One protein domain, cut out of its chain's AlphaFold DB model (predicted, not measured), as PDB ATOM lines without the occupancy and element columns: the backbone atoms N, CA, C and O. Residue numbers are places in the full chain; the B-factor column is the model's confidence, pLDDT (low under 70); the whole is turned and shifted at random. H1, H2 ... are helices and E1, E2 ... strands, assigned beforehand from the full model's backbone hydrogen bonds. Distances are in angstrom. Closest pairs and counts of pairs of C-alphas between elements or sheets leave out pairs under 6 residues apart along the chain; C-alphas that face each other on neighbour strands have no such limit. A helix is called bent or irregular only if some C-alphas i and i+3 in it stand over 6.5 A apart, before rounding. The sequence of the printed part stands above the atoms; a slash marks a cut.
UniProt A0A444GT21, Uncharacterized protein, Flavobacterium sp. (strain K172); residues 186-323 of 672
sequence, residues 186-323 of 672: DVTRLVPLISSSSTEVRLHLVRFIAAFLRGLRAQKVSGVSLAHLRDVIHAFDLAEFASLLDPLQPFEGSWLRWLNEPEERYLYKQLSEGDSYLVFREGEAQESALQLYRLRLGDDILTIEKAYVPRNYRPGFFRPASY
ATOM      1  N   ASP A 186     -22.175  36.537 128.474       85.81
ATOM      2  CA  ASP A 186     -23.537  36.149 128.105       85.81
ATOM      3  C   ASP A 186     -23.869  36.401 126.627       85.81
ATOM      4  O   ASP A 186     -24.917  35.963 126.163       85.81
ATOM      5  N   VAL A 187     -22.981  37.059 125.876       91.62
ATOM      6  CA  VAL A 187     -23.243  37.467 124.492       91.62
ATOM      7  C   VAL A 187     -23.066  36.294 123.531       91.62
ATOM      8  O   VAL A 187     -21.961  35.780 123.338       91.62
ATOM      9  N   THR A 188     -24.153  35.926 122.851       93.00
ATOM     10  CA  THR A 188     -24.152  34.848 121.845       93.00
ATOM     11  C   THR A 188     -24.167  35.349 120.399       93.00
ATOM     12  O   THR A 188     -23.901  34.584 119.469       93.00
ATOM     13  N   ARG A 189     -24.444  36.642 120.178       93.12
ATOM     14  CA  ARG A 189     -24.566  37.241 118.840       93.12
ATOM     15  C   ARG A 189     -23.851  38.583 118.744       93.12
ATOM     16  O   ARG A 189     -23.961  39.437 119.618       93.12
ATOM     17  N   LEU A 190     -23.177  38.797 117.615       94.12
ATOM     18  CA  LEU A 190     -22.555  40.083 117.276       94.12
ATOM     19  C   LEU A 190     -23.583  41.143 116.860       94.12
ATOM     20  O   LEU A 190     -23.540  42.278 117.331       94.12
ATOM     21  N   VAL A 191     -24.469  40.777 115.934       95.06
ATOM     22  CA  VAL A 191     -25.450  41.648 115.273       95.06
ATOM     23  C   VAL A 191     -26.639  40.807 114.791       95.06
ATOM     24  O   VAL A 191     -26.471  39.604 114.565       95.06
ATOM     25  N   PRO A 192     -27.831  41.399 114.592       94.31
ATOM     26  CA  PRO A 192     -28.950  40.708 113.965       94.31
ATOM     27  C   PRO A 192     -28.706  40.502 112.459       94.31
ATOM     28  O   PRO A 192     -28.166  41.377 111.779       94.31
ATOM     29  N   LEU A 193     -29.168  39.372 111.917       94.19
ATOM     30  CA  LEU A 193     -29.075  39.030 110.489       94.19
ATOM     31  C   LEU A 193     -30.177  39.723 109.664       94.19
ATOM     32  O   LEU A 193     -31.015  39.083 109.034       94.19
ATOM     33  N   ILE A 194     -30.202  41.055 109.703       93.69
ATOM     34  CA  ILE A 194     -31.112  41.887 108.904       93.69
ATOM     35  C   ILE A 194     -30.340  42.373 107.681       93.69
ATOM     36  O   ILE A 194     -29.399  43.147 107.818       93.69
ATOM     37  N   SER A 195     -30.730  41.934 106.484       86.31
ATOM     38  CA  SER A 195     -30.009  42.254 105.245       86.31
ATOM     39  C   SER A 195     -29.838  43.762 105.034       86.31
ATOM     40  O   SER A 195     -30.798  44.525 105.164       86.31
ATOM     41  N   SER A 196     -28.646  44.189 104.619       91.25
ATOM     42  CA  SER A 196     -28.385  45.570 104.208       91.25
ATOM     43  C   SER A 196     -27.444  45.609 103.013       91.25
ATOM     44  O   SER A 196     -26.361  45.035 103.050       91.25
ATOM     45  N   SER A 197     -27.825  46.345 101.968       90.00
ATOM     46  CA  SER A 197     -26.961  46.622 100.813       90.00
ATOM     47  C   SER A 197     -26.067  47.850 101.015       90.00
ATOM     48  O   SER A 197     -25.288  48.206 100.129       90.00
ATOM     49  N   SER A 198     -26.155  48.525 102.170       94.44
ATOM     50  CA  SER A 198     -25.355  49.721 102.426       94.44
ATOM     51  C   SER A 198     -23.877  49.384 102.576       94.44
ATOM     52  O   SER A 198     -23.475  48.681 103.502       94.44
ATOM     53  N   THR A 199     -23.048  49.971 101.715       92.62
ATOM     54  CA  THR A 199     -21.588  49.897 101.834       92.62
ATOM     55  C   THR A 199     -21.091  50.450 103.171       92.62
ATOM     56  O   THR A 199     -20.203  49.854 103.764       92.62
ATOM     57  N   GLU A 200     -21.675  51.529 103.710       91.62
ATOM     58  CA  GLU A 200     -21.252  52.069 105.015       91.62
ATOM     59  C   GLU A 200     -21.475  51.070 106.154       91.62
ATOM     60  O   GLU A 200     -20.604  50.884 106.999       91.62
ATOM     61  N   VAL A 201     -22.642  50.420 106.182       94.00
ATOM     62  CA  VAL A 201     -22.974  49.439 107.226       94.00
ATOM     63  C   VAL A 201     -22.064  48.217 107.116       94.00
ATOM     64  O   VAL A 201     -21.531  47.766 108.128       94.00
ATOM     65  N   ARG A 202     -21.825  47.727 105.892       94.56
ATOM     66  CA  ARG A 202     -20.901  46.614 105.631       94.56
ATOM     67  C   ARG A 202     -19.463  46.946 106.052       94.56
ATOM     68  O   ARG A 202     -18.828  46.128 106.707       94.56
ATOM     69  N   LEU A 203     -18.973  48.160 105.786       93.06
ATOM     70  CA  LEU A 203     -17.646  48.607 106.238       93.06
ATOM     71  C   LEU A 203     -17.529  48.649 107.771       93.06
ATOM     72  O   LEU A 203     -16.529  48.178 108.317       93.06
ATOM     73  N   HIS A 204     -18.553  49.152 108.469       92.38
ATOM     74  CA  HIS A 204     -18.586  49.121 109.933       92.38
ATOM     75  C   HIS A 204     -18.597  47.683 110.475       92.38
ATOM     76  O   HIS A 204     -17.905  47.394 111.448       92.38
ATOM     77  N   LEU A 205     -19.333  46.765 109.835       94.81
ATOM     78  CA  LEU A 205     -19.347  45.345 110.204       94.81
ATOM     79  C   LEU A 205     -17.977  44.683 110.023       94.81
ATOM     80  O   LEU A 205     -17.535  43.959 110.910       94.81
ATOM     81  N   VAL A 206     -17.271  44.967 108.925       94.44
ATOM     82  CA  VAL A 206     -15.910  44.445 108.690       94.44
ATOM     83  C   VAL A 206     -14.969  44.905 109.802       94.44
ATOM     84  O   VAL A 206     -14.235  44.095 110.369       94.44
ATOM     85  N   ARG A 207     -15.027  46.190 110.174       91.62
ATOM     86  CA  ARG A 207     -14.255  46.730 111.301       91.62
ATOM     87  C   ARG A 207     -14.634  46.072 112.627       91.62
ATOM     88  O   ARG A 207     -13.741  45.753 113.414       91.62
ATOM     89  N   PHE A 208     -15.927  45.871 112.873       93.75
ATOM     90  CA  PHE A 208     -16.439  45.246 114.091       93.75
ATOM     91  C   PHE A 208     -15.933  43.814 114.245       93.75
ATOM     92  O   PHE A 208     -15.364  43.480 115.282       93.75
ATOM     93  N   ILE A 209     -16.061  43.005 113.191       95.25
ATOM     94  CA  ILE A 209     -15.569  41.627 113.157       95.25
ATOM     95  C   ILE A 209     -14.058  41.611 113.349       95.25
ATOM     96  O   ILE A 209     -13.571  40.877 114.198       95.25
ATOM     97  N   ALA A 210     -13.303  42.455 112.644       94.38
ATOM     98  CA  ALA A 210     -11.853  42.502 112.816       94.38
ATOM     99  C   ALA A 210     -11.444  42.874 114.254       94.38
ATOM    100  O   ALA A 210     -10.490  42.314 114.789       94.38
ATOM    101  N   ALA A 211     -12.155  43.796 114.909       93.50
ATOM    102  CA  ALA A 211     -11.912  44.109 116.315       93.50
ATOM    103  C   ALA A 211     -12.278  42.932 117.235       93.50
ATOM    104  O   ALA A 211     -11.502  42.610 118.132       93.50
ATOM    105  N   PHE A 212     -13.414  42.271 117.000       95.31
ATOM    106  CA  PHE A 212     -13.851  41.095 117.760       95.31
ATOM    107  C   PHE A 212     -12.864  39.929 117.640       95.31
ATOM    108  O   PHE A 212     -12.394  39.419 118.652       95.31
ATOM    109  N   LEU A 213     -12.474  39.559 116.417       95.62
ATOM    110  CA  LEU A 213     -11.503  38.493 116.162       95.62
ATOM    111  C   LEU A 213     -10.166  38.774 116.856       95.62
ATOM    112  O   LEU A 213      -9.585  37.880 117.464       95.62
ATOM    113  N   ARG A 214      -9.703  40.030 116.839       94.00
ATOM    114  CA  ARG A 214      -8.511  40.439 117.589       94.00
ATOM    115  C   ARG A 214      -8.667  40.217 119.093       94.00
ATOM    116  O   ARG A 214      -7.785  39.626 119.703       94.00
ATOM    117  N   GLY A 215      -9.781  40.661 119.676       92.88
ATOM    118  CA  GLY A 215     -10.034  40.511 121.112       92.88
ATOM    119  C   GLY A 215     -10.186  39.049 121.533       92.88
ATOM    120  O   GLY A 215      -9.749  38.663 122.617       92.88
ATOM    121  N   LEU A 216     -10.707  38.208 120.638       93.81
ATOM    122  CA  LEU A 216     -10.848  36.774 120.856       93.81
ATOM    123  C   LEU A 216      -9.501  36.050 120.998       93.81
ATOM    124  O   LEU A 216      -9.430  35.057 121.717       93.81
ATOM    125  N   ARG A 217      -8.418  36.543 120.382       92.00
ATOM    126  CA  ARG A 217      -7.070  35.971 120.579       92.00
ATOM    127  C   ARG A 217      -6.606  36.087 122.032       92.00
ATOM    128  O   ARG A 217      -6.026  35.141 122.563       92.00
ATOM    129  N   ALA A 218      -6.946  37.200 122.684       86.50
ATOM    130  CA  ALA A 218      -6.677  37.426 124.099       86.50
ATOM    131  C   ALA A 218      -7.647  36.644 125.003       86.50
ATOM    132  O   ALA A 218      -7.202  35.908 125.883       86.50
ATOM    133  N   GLN A 219      -8.965  36.744 124.768       89.81
ATOM    134  CA  GLN A 219      -9.980  36.095 125.617       89.81
ATOM    135  C   GLN A 219      -9.992  34.568 125.497       89.81
ATOM    136  O   GLN A 219     -10.352  33.874 126.445       89.81
ATOM    137  N   LYS A 220      -9.639  34.033 124.322       93.94
ATOM    138  CA  LYS A 220      -9.660  32.605 123.953       93.94
ATOM    139  C   LYS A 220     -11.033  31.928 124.025       93.94
ATOM    140  O   LYS A 220     -11.168  30.777 123.613       93.94
ATOM    141  N   VAL A 221     -12.054  32.613 124.526       94.81
ATOM    142  CA  VAL A 221     -13.406  32.102 124.729       94.81
ATOM    143  C   VAL A 221     -14.411  33.180 124.331       94.81
ATOM    144  O   VAL A 221     -14.229  34.347 124.662       94.81
ATOM    145  N   SER A 222     -15.480  32.784 123.646       95.00
ATOM    146  CA  SER A 222     -16.649  33.622 123.384       95.00
ATOM    147  C   SER A 222     -17.916  32.771 123.318       95.00
ATOM    148  O   SER A 222     -17.857  31.606 122.927       95.00
ATOM    149  N   GLY A 223     -19.063  33.351 123.682       94.62
ATOM    150  CA  GLY A 223     -20.379  32.750 123.451       94.62
ATOM    151  C   GLY A 223     -20.833  32.811 121.988       94.62
ATOM    152  O   GLY A 223     -21.739  32.077 121.600       94.62
ATOM    153  N   VAL A 224     -20.199  33.648 121.157       95.38
ATOM    154  CA  VAL A 224     -20.485  33.738 119.719       95.38
ATOM    155  C   VAL A 224     -19.920  32.506 119.007       95.38
ATOM    156  O   VAL A 224     -18.713  32.271 119.047       95.38
ATOM    157  N   SER A 225     -20.782  31.732 118.342       95.31
ATOM    158  CA  SER A 225     -20.395  30.504 117.629       95.31
ATOM    159  C   SER A 225     -19.713  30.772 116.285       95.31
ATOM    160  O   SER A 225     -19.870  31.846 115.690       95.31
ATOM    161  N   LEU A 226     -18.997  29.771 115.753       95.56
ATOM    162  CA  LEU A 226     -18.440  29.855 114.397       95.56
ATOM    163  C   LEU A 226     -19.545  30.006 113.351       95.56
ATOM    164  O   LEU A 226     -19.400  30.799 112.421       95.56
ATOM    165  N   ALA A 227     -20.658  29.288 113.523       96.19
ATOM    166  CA  ALA A 227     -21.810  29.371 112.629       96.19
ATOM    167  C   ALA A 227     -22.345  30.808 112.523       96.19
ATOM    168  O   ALA A 227     -22.487  31.324 111.418       96.19
ATOM    169  N   HIS A 228     -22.527  31.501 113.656       95.88
ATOM    170  CA  HIS A 228     -22.997  32.890 113.650       95.88
ATOM    171  C   HIS A 228     -22.023  33.829 112.926       95.88
ATOM    172  O   HIS A 228     -22.445  34.707 112.175       95.88
ATOM    173  N   LEU A 229     -20.710  33.653 113.112       96.81
ATOM    174  CA  LEU A 229     -19.708  34.458 112.403       96.81
ATOM    175  C   LEU A 229     -19.785  34.266 110.884       96.81
ATOM    176  O   LEU A 229     -19.733  35.250 110.143       96.81
ATOM    177  N   ARG A 230     -19.936  33.016 110.432       96.88
ATOM    178  CA  ARG A 230     -20.118  32.684 109.011       96.88
ATOM    179  C   ARG A 230     -21.397  33.305 108.463       96.88
ATOM    180  O   ARG A 230     -21.350  33.975 107.433       96.88
ATOM    181  N   ASP A 231     -22.506  33.170 109.186       96.81
ATOM    182  CA  ASP A 231     -23.797  33.728 108.785       96.81
ATOM    183  C   ASP A 231     -23.730  35.248 108.613       96.81
ATOM    184  O   ASP A 231     -24.222  35.775 107.617       96.81
ATOM    185  N   VAL A 232     -23.075  35.968 109.533       96.31
ATOM    186  CA  VAL A 232     -22.874  37.420 109.396       96.31
ATOM    187  C   VAL A 232     -22.022  37.740 108.165       96.31
ATOM    188  O   VAL A 232     -22.368  38.634 107.394       96.31
ATOM    189  N   ILE A 233     -20.918  37.029 107.941       96.56
ATOM    190  CA  ILE A 233     -20.038  37.300 106.796       96.56
ATOM    191  C   ILE A 233     -20.769  37.093 105.466       96.56
ATOM    192  O   ILE A 233     -20.671  37.952 104.587       96.56
ATOM    193  N   HIS A 234     -21.552  36.021 105.345       96.25
ATOM    194  CA  HIS A 234     -22.312  35.713 104.136       96.25
ATOM    195  C   HIS A 234     -23.534  36.611 103.944       96.25
ATOM    196  O   HIS A 234     -23.749  37.122 102.846       96.25
ATOM    197  N   ALA A 235     -24.322  36.852 104.996       95.75
ATOM    198  CA  ALA A 235     -25.542  37.656 104.907       95.75
ATOM    199  C   ALA A 235     -25.271  39.105 104.474       95.75
ATOM    200  O   ALA A 235     -26.145  39.752 103.892       95.75
ATOM    201  N   PHE A 236     -24.068  39.610 104.757       96.12
ATOM    202  CA  PHE A 236     -23.652  40.969 104.425       96.12
ATOM    203  C   PHE A 236     -22.572  41.045 103.337       96.12
ATOM    204  O   PHE A 236     -22.110  42.147 103.056       96.12
ATOM    205  N   ASP A 237     -22.176  39.927 102.721       95.69
ATOM    206  CA  ASP A 237     -21.130  39.872 101.686       95.69
ATOM    207  C   ASP A 237     -19.832  40.596 102.107       95.69
ATOM    208  O   ASP A 237     -19.296  41.470 101.423       95.69
ATOM    209  N   LEU A 238     -19.353  40.299 103.321       95.31
ATOM    210  CA  LEU A 238     -18.237  41.038 103.929       95.31
ATOM    211  C   LEU A 238     -16.876  40.680 103.317       95.31
ATOM    212  O   LEU A 238     -15.914  41.437 103.472       95.31
ATOM    213  N   ALA A 239     -16.790  39.556 102.604       92.69
ATOM    214  CA  ALA A 239     -15.576  39.112 101.927       92.69
ATOM    215  C   ALA A 239     -15.102  40.104 100.849       92.69
ATOM    216  O   ALA A 239     -13.891  40.267 100.675       92.69
ATOM    217  N   GLU A 240     -16.023  40.849 100.215       93.31
ATOM    218  CA  GLU A 240     -15.728  41.936  99.263       93.31
ATOM    219  C   GLU A 240     -14.736  42.964  99.850       93.31
ATOM    220  O   GLU A 240     -13.885  43.520  99.152       93.31
ATOM    221  N   PHE A 241     -14.789  43.170 101.169       92.69
ATOM    222  CA  PHE A 241     -14.013  44.178 101.888       92.69
ATOM    223  C   PHE A 241     -12.796  43.617 102.635       92.69
ATOM    224  O   PHE A 241     -12.067  44.387 103.262       92.69
ATOM    225  N   ALA A 242     -12.523  42.309 102.557       90.94
ATOM    226  CA  ALA A 242     -11.434  41.665 103.304       90.94
ATOM    227  C   ALA A 242     -10.058  42.310 103.039       90.94
ATOM    228  O   ALA A 242      -9.217  42.399 103.931       90.94
ATOM    229  N   SER A 243      -9.835  42.818 101.823       88.81
ATOM    230  CA  SER A 243      -8.584  43.482 101.428       88.81
ATOM    231  C   SER A 243      -8.290  44.789 102.183       88.81
ATOM    232  O   SER A 243      -7.129  45.205 102.267       88.81
ATOM    233  N   LEU A 244      -9.309  45.424 102.781       89.12
ATOM    234  CA  LEU A 244      -9.145  46.601 103.643       89.12
ATOM    235  C   LEU A 244      -8.474  46.257 104.978       89.12
ATOM    236  O   LEU A 244      -7.912  47.143 105.621       89.12
ATOM    237  N   LEU A 245      -8.508  44.982 105.381       90.25
ATOM    238  CA  LEU A 245      -7.883  44.500 106.610       90.25
ATOM    239  C   LEU A 245      -6.367  44.360 106.448       90.25
ATOM    240  O   LEU A 245      -5.624  44.717 107.356       90.25
ATOM    241  N   ASP A 246      -5.884  43.931 105.281       88.19
ATOM    242  CA  ASP A 246      -4.471  43.602 105.046       88.19
ATOM    243  C   ASP A 246      -3.440  44.665 105.490       88.19
ATOM    244  O   ASP A 246      -2.359  44.280 105.938       88.19
ATOM    245  N   PRO A 247      -3.676  45.990 105.350       85.38
ATOM    246  CA  PRO A 247      -2.679  46.989 105.735       85.38
ATOM    247  C   PRO A 247      -2.499  47.134 107.257       85.38
ATOM    248  O   PRO A 247      -1.419  47.503 107.713       85.38
ATOM    249  N   LEU A 248      -3.543  46.879 108.050       82.50
ATOM    250  CA  LEU A 248      -3.553  47.171 109.495       82.50
ATOM    251  C   LEU A 248      -3.824  45.940 110.370       82.50
ATOM    252  O   LEU A 248      -3.454  45.913 111.546       82.50
ATOM    253  N   GLN A 249      -4.515  44.950 109.819       90.12
ATOM    254  CA  GLN A 249      -5.094  43.791 110.497       90.12
ATOM    255  C   GLN A 249      -4.977  42.530 109.617       90.12
ATOM    256  O   GLN A 249      -5.979  41.870 109.349       90.12
ATOM    257  N   PRO A 250      -3.775  42.201 109.101       91.69
ATOM    258  CA  PRO A 250      -3.622  41.105 108.149       91.69
ATOM    259  C   PRO A 250      -4.029  39.741 108.712       91.69
ATOM    260  O   PRO A 250      -4.630  38.942 108.000       91.69
ATOM    261  N   PHE A 251      -3.740  39.487 109.992       94.88
ATOM    262  CA  PHE A 251      -4.128  38.251 110.668       94.88
ATOM    263  C   PHE A 251      -5.651  38.083 110.667       94.88
ATOM    264  O   PHE A 251      -6.173  37.042 110.271       94.88
ATOM    265  N   GLU A 252      -6.373  39.140 111.048       95.56
ATOM    266  CA  GLU A 252      -7.836  39.154 111.031       95.56
ATOM    267  C   GLU A 252      -8.397  39.108 109.601       95.56
ATOM    268  O   GLU A 252      -9.441  38.505 109.374       95.56
ATOM    269  N   GLY A 253      -7.679  39.670 108.623       94.50
ATOM    270  CA  GLY A 253      -7.991  39.555 107.197       94.50
ATOM    271  C   GLY A 253      -7.989  38.115 106.694       94.50
ATOM    272  O   GLY A 253      -8.944  37.687 106.047       94.50
ATOM    273  N   SER A 254      -6.948  37.344 107.014       94.56
ATOM    274  CA  SER A 254      -6.895  35.912 106.689       94.56
ATOM    275  C   SER A 254      -7.987  35.120 107.403       94.56
ATOM    276  O   SER A 254      -8.609  34.253 106.795       94.56
ATOM    277  N   TRP A 255      -8.273  35.454 108.662       95.75
ATOM    278  CA  TRP A 255      -9.323  34.787 109.427       95.75
ATOM    279  C   TRP A 255     -10.726  35.062 108.859       95.75
ATOM    280  O   TRP A 255     -11.515  34.133 108.702       95.75
ATOM    281  N   LEU A 256     -11.029  36.302 108.456       96.12
ATOM    282  CA  LEU A 256     -12.296  36.636 107.796       96.12
ATOM    283  C   LEU A 256     -12.463  35.869 106.475       96.12
ATOM    284  O   LEU A 256     -13.546  35.353 106.205       96.12
ATOM    285  N   ARG A 257     -11.396  35.742 105.673       95.00
ATOM    286  CA  ARG A 257     -11.419  34.941 104.434       95.00
ATOM    287  C   ARG A 257     -11.693  33.465 104.711       95.00
ATOM    288  O   ARG A 257     -12.497  32.877 103.998       95.00
ATOM    289  N   TRP A 258     -11.087  32.901 105.758       95.38
ATOM    290  CA  TRP A 258     -11.369  31.529 106.191       95.38
ATOM    291  C   TRP A 258     -12.809  31.326 106.647       95.38
ATOM    292  O   TRP A 258     -13.426  30.321 106.313       95.38
ATOM    293  N   LEU A 259     -13.366  32.285 107.387       95.62
ATOM    294  CA  LEU A 259     -14.768  32.215 107.782       95.62
ATOM    295  C   LEU A 259     -15.700  32.239 106.559       95.62
ATOM    296  O   LEU A 259     -16.704  31.540 106.576       95.62
ATOM    297  N   ASN A 260     -15.363  32.994 105.507       95.38
ATOM    298  CA  ASN A 260     -16.141  33.023 104.265       95.38
ATOM    299  C   ASN A 260     -16.008  31.725 103.448       95.38
ATOM    300  O   ASN A 260     -16.996  31.113 103.071       95.38
ATOM    301  N   GLU A 261     -14.788  31.303 103.141       92.38
ATOM    302  CA  GLU A 261     -14.530  30.134 102.297       92.38
ATOM    303  C   GLU A 261     -13.475  29.273 102.980       92.38
ATOM    304  O   GLU A 261     -12.300  29.537 102.765       92.38
ATOM    305  N   PRO A 262     -13.854  28.283 103.810       86.75
ATOM    306  CA  PRO A 262     -12.898  27.514 104.603       86.75
ATOM    307  C   PRO A 262     -11.914  26.712 103.739       86.75
ATOM    308  O   PRO A 262     -12.197  25.596 103.309       86.75
ATOM    309  N   GLU A 263     -10.723  27.262 103.523       83.94
ATOM    310  CA  GLU A 263      -9.559  26.531 103.031       83.94
ATOM    311  C   GLU A 263      -8.658  26.137 104.202       83.94
ATOM    312  O   GLU A 263      -8.620  26.791 105.244       83.94
ATOM    313  N   GLU A 264      -7.888  25.061 104.046       75.81
ATOM    314  CA  GLU A 264      -7.027  24.594 105.133       75.81
ATOM    315  C   GLU A 264      -5.874  25.572 105.422       75.81
ATOM    316  O   GLU A 264      -5.422  25.663 106.563       75.81
ATOM    317  N   ARG A 265      -5.366  26.304 104.417       87.56
ATOM    318  CA  ARG A 265      -4.146  27.121 104.553       87.56
ATOM    319  C   ARG A 265      -4.245  28.448 103.807       87.56
ATOM    320  O   ARG A 265      -4.468  28.460 102.603       87.56
ATOM    321  N   TYR A 266      -3.913  29.543 104.488       91.75
ATOM    322  CA  TYR A 266      -3.833  30.886 103.904       91.75
ATOM    323  C   TYR A 266      -2.399  31.381 103.902       91.75
ATOM    324  O   TYR A 266      -1.776  31.477 104.961       91.75
ATOM    325  N   LEU A 267      -1.885  31.723 102.717       93.25
ATOM    326  CA  LEU A 267      -0.565  32.332 102.584       93.25
ATOM    327  C   LEU A 267      -0.543  33.635 103.382       93.25
ATOM    328  O   LEU A 267      -1.279  34.570 103.072       93.25
ATOM    329  N   TYR A 268       0.310  33.686 104.397       94.62
ATOM    330  CA  TYR A 268       0.415  34.835 105.285       94.62
ATOM    331  C   TYR A 268       1.646  35.674 104.962       94.62
ATOM    332  O   TYR A 268       1.554  36.889 104.806       94.62
ATOM    333  N   LYS A 269       2.799  35.020 104.801       95.19
ATOM    334  CA  LYS A 269       4.073  35.683 104.525       95.19
ATOM    335  C   LYS A 269       4.900  34.840 103.565       95.19
ATOM    336  O   LYS A 269       5.182  33.679 103.842       95.19
ATOM    337  N   GLN A 270       5.298  35.439 102.448       95.25
ATOM    338  CA  GLN A 270       6.295  34.847 101.562       95.25
ATOM    339  C   GLN A 270       7.675  34.895 102.218       95.25
ATOM    340  O   GLN A 270       8.006  35.896 102.858       95.25
ATOM    341  N   LEU A 271       8.460  33.836 102.035       94.19
ATOM    342  CA  LEU A 271       9.820  33.688 102.560       94.19
ATOM    343  C   LEU A 271      10.731  33.074 101.480       94.19
ATOM    344  O   LEU A 271      10.249  32.560 100.466       94.19
ATOM    345  N   SER A 272      12.049  33.123 101.689       88.06
ATOM    346  CA  SER A 272      13.038  32.644 100.708       88.06
ATOM    347  C   SER A 272      12.931  31.145 100.424       88.06
ATOM    348  O   SER A 272      12.828  30.754  99.260       88.06
ATOM    349  N   GLU A 273      12.884  30.331 101.484       84.50
ATOM    350  CA  GLU A 273      12.900  28.861 101.409       84.50
ATOM    351  C   GLU A 273      11.494  28.241 101.522       84.50
ATOM    352  O   GLU A 273      11.100  27.383 100.728       84.50
ATOM    353  N   GLY A 274      10.702  28.689 102.501       90.31
ATOM    354  CA  GLY A 274       9.375  28.143 102.776       90.31
ATOM    355  C   GLY A 274       8.434  29.202 103.317       90.31
ATOM    356  O   GLY A 274       8.660  29.734 104.398       90.31
ATOM    357  N   ASP A 275       7.383  29.493 102.560       95.12
ATOM    358  CA  ASP A 275       6.366  30.482 102.887       95.12
ATOM    359  C   ASP A 275       5.612  30.102 104.172       95.12
ATOM    360  O   ASP A 275       5.304  28.934 104.420       95.12
ATOM    361  N   SER A 276       5.258  31.106 104.970       95.88
ATOM    362  CA  SER A 276       4.451  30.950 106.176       95.88
ATOM    363  C   SER A 276       2.961  31.032 105.846       95.88
ATOM    364  O   SER A 276       2.492  32.005 105.247       95.88
ATOM    365  N   TYR A 277       2.202  30.057 106.338       95.88
ATOM    366  CA  TYR A 277       0.750  29.960 106.225       95.88
ATOM    367  C   TYR A 277       0.093  29.999 107.603       95.88
ATOM    368  O   TYR A 277       0.606  29.407 108.554       95.88
ATOM    369  N   LEU A 278      -1.067  30.651 107.681       95.94
ATOM    370  CA  LEU A 278      -2.020  30.435 108.768       95.94
ATOM    371  C   LEU A 278      -2.907  29.245 108.405       95.94
ATOM    372  O   LEU A 278      -3.406  29.163 107.280       95.94
ATOM    373  N   VAL A 279      -3.086  28.336 109.354       95.69
ATOM    374  CA  VAL A 279      -3.889  27.122 109.201       95.69
ATOM    375  C   VAL A 279      -4.998  27.173 110.238       95.69
ATOM    376  O   VAL A 279      -4.725  27.329 111.425       95.69
ATOM    377  N   PHE A 280      -6.243  27.069 109.793       95.00
ATOM    378  CA  PHE A 280      -7.417  27.116 110.661       95.00
ATOM    379  C   PHE A 280      -8.083  25.740 110.665       95.00
ATOM    380  O   PHE A 280      -8.368  25.191 109.597       95.00
ATOM    381  N   ARG A 281      -8.331  25.172 111.849       93.31
ATOM    382  CA  ARG A 281      -8.971  23.858 111.997       93.31
ATOM    383  C   ARG A 281     -10.086  23.899 113.027       93.31
ATOM    384  O   ARG A 281      -9.901  24.375 114.144       93.31
ATOM    385  N   GLU A 282     -11.232  23.346 112.659       93.38
ATOM    386  CA  GLU A 282     -12.288  23.036 113.619       93.38
ATOM    387  C   GLU A 282     -11.901  21.758 114.378       93.38
ATOM    388  O   GLU A 282     -11.602  20.732 113.764       93.38
ATOM    389  N   GLY A 283     -11.873  21.830 115.708       90.69
ATOM    390  CA  GLY A 283     -11.415  20.760 116.592       90.69
ATOM    391  C   GLY A 283      -9.999  20.964 117.139       90.69
ATOM    392  O   GLY A 283      -9.449  22.066 117.127       90.69
ATOM    393  N   GLU A 284      -9.433  19.885 117.681       88.88
ATOM    394  CA  GLU A 284      -8.110  19.901 118.314       88.88
ATOM    395  C   GLU A 284      -6.970  20.010 117.297       88.88
ATOM    396  O   GLU A 284      -7.089  19.597 116.141       88.88
ATOM    397  N   ALA A 285      -5.845  20.550 117.766       81.62
ATOM    398  CA  ALA A 285      -4.649  20.724 116.958       81.62
ATOM    399  C   ALA A 285      -3.979  19.382 116.651       81.62
ATOM    400  O   ALA A 285      -4.110  18.401 117.392       81.62
ATOM    401  N   GLN A 286      -3.200  19.353 115.572       81.88
ATOM    402  CA  GLN A 286      -2.336  18.208 115.289       81.88
ATOM    403  C   GLN A 286      -1.131  18.195 116.241       81.88
ATOM    404  O   GLN A 286      -0.555  19.238 116.541       81.88
ATOM    405  N   GLU A 287      -0.699  17.008 116.673       77.56
ATOM    406  CA  GLU A 287       0.359  16.838 117.686       77.56
ATOM    407  C   GLU A 287       1.701  17.497 117.300       77.56
ATOM    408  O   GLU A 287       2.442  17.958 118.163       77.56
ATOM    409  N   SER A 288       2.002  17.598 116.000       81.56
ATOM    410  CA  SER A 288       3.228  18.216 115.476       81.56
ATOM    411  C   SER A 288       3.058  19.661 114.989       81.56
ATOM    412  O   SER A 288       3.981  20.202 114.376       81.56
ATOM    413  N   ALA A 289       1.886  20.275 115.165       85.75
ATOM    414  CA  ALA A 289       1.621  21.616 114.654       85.75
ATOM    415  C   ALA A 289       2.187  22.710 115.569       85.75
ATOM    416  O   ALA A 289       2.161  22.611 116.796       85.75
ATOM    417  N   LEU A 290       2.636  23.812 114.963       94.44
ATOM    418  CA  LEU A 290       2.937  25.039 115.696       94.44
ATOM    419  C   LEU A 290       1.617  25.754 116.016       94.44
ATOM    420  O   LEU A 290       1.170  26.627 115.268       94.44
ATOM    421  N   GLN A 291       0.962  25.335 117.099       95.06
ATOM    422  CA  GLN A 291      -0.306  25.912 117.542       95.06
ATOM    423  C   GLN A 291      -0.093  27.336 118.074       95.06
ATOM    424  O   GLN A 291       0.635  27.543 119.043       95.06
ATOM    425  N   LEU A 292      -0.774  28.310 117.470       95.50
ATOM    426  CA  LEU A 292      -0.775  29.702 117.919       95.50
ATOM    427  C   LEU A 292      -1.904  29.959 118.916       95.50
ATOM    428  O   LEU A 292      -1.682  30.534 119.979       95.50
ATOM    429  N   TYR A 293      -3.114  29.501 118.585       96.12
ATOM    430  CA  TYR A 293      -4.303  29.703 119.409       96.12
ATOM    431  C   TYR A 293      -5.166  28.446 119.447       96.12
ATOM    432  O   TYR A 293      -5.291  27.728 118.455       96.12
ATOM    433  N   ARG A 294      -5.813  28.235 120.593       96.00
ATOM    434  CA  ARG A 294      -6.937  27.316 120.766       96.00
ATOM    435  C   ARG A 294      -8.078  28.115 121.375       96.00
ATOM    436  O   ARG A 294      -7.927  28.661 122.466       96.00
ATOM    437  N   LEU A 295      -9.180  28.202 120.647       96.62
ATOM    438  CA  LEU A 295     -10.298  29.092 120.925       96.62
ATOM    439  C   LEU A 295     -11.573  28.276 121.130       96.62
ATOM    440  O   LEU A 295     -11.783  27.284 120.433       96.62
ATOM    441  N   ARG A 296     -12.428  28.706 122.061       96.12
ATOM    442  CA  ARG A 296     -13.778  28.160 122.257       96.12
ATOM    443  C   ARG A 296     -14.822  29.192 121.836       96.12
ATOM    444  O   ARG A 296     -14.845  30.283 122.398       96.12
ATOM    445  N   LEU A 297     -15.662  28.849 120.869       95.00
ATOM    446  CA  LEU A 297     -16.673  29.722 120.265       95.00
ATOM    447  C   LEU A 297     -18.045  29.052 120.387       95.00
ATOM    448  O   LEU A 297     -18.395  28.193 119.584       95.00
ATOM    449  N   GLY A 298     -18.802  29.389 121.428       92.50
ATOM    450  CA  GLY A 298     -19.958  28.592 121.837       92.50
ATOM    451  C   GLY A 298     -19.523  27.167 122.200       92.50
ATOM    452  O   GLY A 298     -18.690  26.977 123.094       92.50
ATOM    453  N   ASP A 299     -20.059  26.185 121.477       92.81
ATOM    454  CA  ASP A 299     -19.684  24.771 121.599       92.81
ATOM    455  C   ASP A 299     -18.543  24.366 120.643       92.81
ATOM    456  O   ASP A 299     -17.999  23.266 120.757       92.81
ATOM    457  N   ASP A 300     -18.146  25.256 119.728       94.81
ATOM    458  CA  ASP A 300     -17.107  24.990 118.740       94.81
ATOM    459  C   ASP A 300     -15.703  25.172 119.335       94.81
ATOM    460  O   ASP A 300     -15.447  26.063 120.155       94.81
ATOM    461  N   ILE A 301     -14.755  24.364 118.860       96.50
ATOM    462  CA  ILE A 301     -13.322  24.553 119.108       96.50
ATOM    463  C   ILE A 301     -12.668  24.942 117.787       96.50
ATOM    464  O   ILE A 301     -12.829  24.245 116.788       96.50
ATOM    465  N   LEU A 302     -11.903  26.029 117.794       95.75
ATOM    466  CA  LEU A 302     -11.075  26.456 116.671       95.75
ATOM    467  C   LEU A 302      -9.615  26.467 117.101       95.75
ATOM    468  O   LEU A 302      -9.248  27.144 118.064       95.75
ATOM    469  N   THR A 303      -8.766  25.774 116.355       96.00
ATOM    470  CA  THR A 303      -7.317  25.904 116.471       96.00
ATOM    471  C   THR A 303      -6.762  26.697 115.296       96.00
ATOM    472  O   THR A 303      -7.173  26.532 114.145       96.00
ATOM    473  N   ILE A 304      -5.853  27.619 115.610       96.12
ATOM    474  CA  ILE A 304      -5.112  28.403 114.626       96.12
ATOM    475  C   ILE A 304      -3.648  28.016 114.769       96.12
ATOM    476  O   ILE A 304      -3.053  28.180 115.835       96.12
ATOM    477  N   GLU A 305      -3.073  27.504 113.693       96.06
ATOM    478  CA  GLU A 305      -1.709  26.998 113.624       96.06
ATOM    479  C   GLU A 305      -0.904  27.813 112.602       96.06
ATOM    480  O   GLU A 305      -1.451  28.513 111.741       96.06
ATOM    481  N   LYS A 306       0.422  27.700 112.681       95.62
ATOM    482  CA  LYS A 306       1.348  28.223 111.679       95.62
ATOM    483  C   LYS A 306       2.076  27.071 111.001       95.62
ATOM    484  O   LYS A 306       2.600  26.183 111.668       95.62
ATOM    485  N   ALA A 307       2.142  27.101 109.676       95.00
ATOM    486  CA  ALA A 307       2.863  26.106 108.889       95.00
ATOM    487  C   ALA A 307       3.847  26.777 107.932       95.00
ATOM    488  O   ALA A 307       3.524  27.791 107.317       95.00
ATOM    489  N   TYR A 308       5.025  26.179 107.767       95.12
ATOM    490  CA  TYR A 308       5.996  26.577 106.751       95.12
ATOM    491  C   TYR A 308       5.913  25.589 105.595       95.12
ATOM    492  O   TYR A 308       6.094  24.385 105.780       95.12
ATOM    493  N   VAL A 309       5.596  26.089 104.406       94.31
ATOM    494  CA  VAL A 309       5.392  25.273 103.208       94.31
ATOM    495  C   VAL A 309       6.418  25.692 102.158       94.31
ATOM    496  O   VAL A 309       6.565  26.891 101.927       94.31
ATOM    497  N   PRO A 310       7.121  24.754 101.495       93.44
ATOM    498  CA  PRO A 310       8.123  25.103 100.494       93.44
ATOM    499  C   PRO A 310       7.576  26.058  99.424       93.44
ATOM    500  O   PRO A 310       6.444  25.912  98.954       93.44
ATOM    501  N   ARG A 311       8.386  27.047  99.034       89.69
ATOM    502  CA  ARG A 311       7.966  28.163  98.168       89.69
ATOM    503  C   ARG A 311       7.379  27.734  96.816       89.69
ATOM    504  O   ARG A 311       6.522  28.424  96.270       89.69
ATOM    505  N   ASN A 312       7.776  26.583  96.279       88.31
ATOM    506  CA  ASN A 312       7.236  26.046  95.023       88.31
ATOM    507  C   ASN A 312       5.748  25.640  95.099       88.31
ATOM    508  O   ASN A 312       5.129  25.448  94.053       88.31
ATOM    509  N   TYR A 313       5.163  25.536  96.298       89.62
ATOM    510  CA  TYR A 313       3.722  25.323  96.496       89.62
ATOM    511  C   TYR A 313       2.915  26.626  96.563       89.62
ATOM    512  O   TYR A 313       1.691  26.581  96.693       89.62
ATOM    513  N   ARG A 314       3.567  27.794  96.482       89.62
ATOM    514  CA  ARG A 314       2.899  29.095  96.541       89.62
ATOM    515  C   ARG A 314       1.828  29.217  95.446       89.62
ATOM    516  O   ARG A 314       2.118  28.960  94.270       89.62
ATOM    517  N   PRO A 315       0.612  29.690  95.777       84.31
ATOM    518  CA  PRO A 315      -0.399  30.002  94.778       84.31
ATOM    519  C   PRO A 315       0.150  30.954  93.714       84.31
ATOM    520  O   PRO A 315       0.632  32.045  94.010       84.31
ATOM    521  N   GLY A 316       0.087  30.532  92.452       82.56
ATOM    522  CA  GLY A 316       0.554  31.343  91.332       82.56
ATOM    523  C   GLY A 316       2.069  31.358  91.105       82.56
ATOM    524  O   GLY A 316       2.496  32.076  90.208       82.56
ATOM    525  N   PHE A 317       2.863  30.545  91.817       82.88
ATOM    526  CA  PHE A 317       4.325  30.475  91.645       82.88
ATOM    527  C   PHE A 317       4.760  30.279  90.182       82.88
ATOM    528  O   PHE A 317       5.677  30.932  89.702       82.88
ATOM    529  N   PHE A 318       4.044  29.427  89.445       80.31
ATOM    530  CA  PHE A 318       4.321  29.139  88.033       80.31
ATOM    531  C   PHE A 318       3.557  30.038  87.047       80.31
ATOM    532  O   PHE A 318       3.583  29.786  85.842       80.31
ATOM    533  N   ARG A 319       2.827  31.063  87.517       84.50
ATOM    534  CA  ARG A 319       2.059  31.965  86.642       84.50
ATOM    535  C   ARG A 319       2.959  33.113  86.165       84.50
ATOM    536  O   ARG A 319       3.367  33.913  87.001       84.50
ATOM    537  N   PRO A 320       3.169  33.300  84.846       80.88
ATOM    538  CA  PRO A 320       4.018  34.378  84.321       80.88
ATOM    539  C   PRO A 320       3.597  35.799  84.730       80.88
ATOM    540  O   PRO A 320       4.415  36.709  84.732       80.88
ATOM    541  N   ALA A 321       2.318  36.000  85.069       79.94
ATOM    542  CA  ALA A 321       1.782  37.286  85.516       79.94
ATOM    543  C   ALA A 321       2.082  37.611  86.995       79.94
ATOM    544  O   ALA A 321       1.809  38.725  87.437       79.94
ATOM    545  N   SER A 322       2.604  36.654  87.771       79.88
ATOM    546  CA  SER A 322       2.967  36.861  89.173       79.88
ATOM    547  C   SER A 322       4.432  37.274  89.272       79.88
ATOM    548  O   SER A 322       5.319  36.493  88.935       79.88
ATOM    549  N   TYR A 323       4.697  38.485  89.762       85.31
ATOM    550  CA  TYR A 323       6.061  38.892  90.086       85.31
ATOM    551  C   TYR A 323       6.457  38.341  91.454       85.31
ATOM    552  O   TYR A 323       5.759  38.553  92.446       85.31
TER     553      TYR A 323
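What this domain is: This is residues 186 to 323 of the 672 residues of an uncharacterized protein of Flavobacterium sp. (strain K172) (UniProt A0A444GT21). A strongly twisted sheet of four strands has helices H1, H2 and H4 over one face, while no named helix covers the other. H4 lies flat over E2 in the middle of the domain and spans from H1 to H2, which reach the sheet with one end each; short H3 packs on H4 as the other half of a helical hairpin, and residues 316 to 323 stick out. The printed part has 138 residues, with four named helices and then four named strands along the chain; the class is mixed, helices and strands. The sheet's order is E1, E2, E4, E3, antiparallel throughout. The whole is compact, with a radius of gyration of the C-alphas of 15.9 A and spans of 45 by 37 by 21 A.

How they stand to each other: In order come H1, residues 199 to 219, H2, 226 to 235, H3, 238 to 244, H4, 250 to 260, E1, 265 to 269, E2, 274 to 282, E3, 290 to 297, and E4, 300 to 310. H1, H2 and H4 on the same face of the sheet make two layers, one of helices and one of strands. H1 runs across the strands over E3, at a height over the sheet of 14.1 A. With residues 202 to 206 alone it touches H3, about perpendicular at 76 degrees, closest at the C-alphas of Val 206 and Leu 238, 6.3 A. H2 stands up from the sheet over E4 and touches H4 at 84 degrees, about perpendicular, closest at the C-alphas of Arg 230 and Leu 259, 5.5 A. H3 and H4 form a helical hairpin, a shallow tilt of 15 degrees, opposite ways. H4, the hub, touches H1, H2 and H3. E1 and E2 form a hairpin, with N 266 and O 278 2.9 A apart; N 277 and O 307 of E2 and E4 are 2.8 A apart, and N 302 and O 295 of the hairpin E3 and E4 2.9 A, each within hydrogen-bond range. Every O i to N i+4 pair is within range in H2 and H4, 16 of 17 in H1 and 0 of 3 in H3, where 3 of 4 O i to N i+3 pairs are.

Where its parts are: H1 begins at C-alpha 199, (-21.588, 49.897, 101.834), and is 29.8 A long. H3 is irregular: C-alphas 240 and 243 are 7.6 A apart. E2 is 24.8 A long, E3 20.7 A and E4 31.1 A, ending at C-alpha 310, (8.123, 25.103, 100.494).

The domain as a whole: The C-alphas farthest apart, of Asp 186 and Pro 320, are 51.8 A apart. The printed part has no cut, no link is long, and no printed residue is under pLDDT 70.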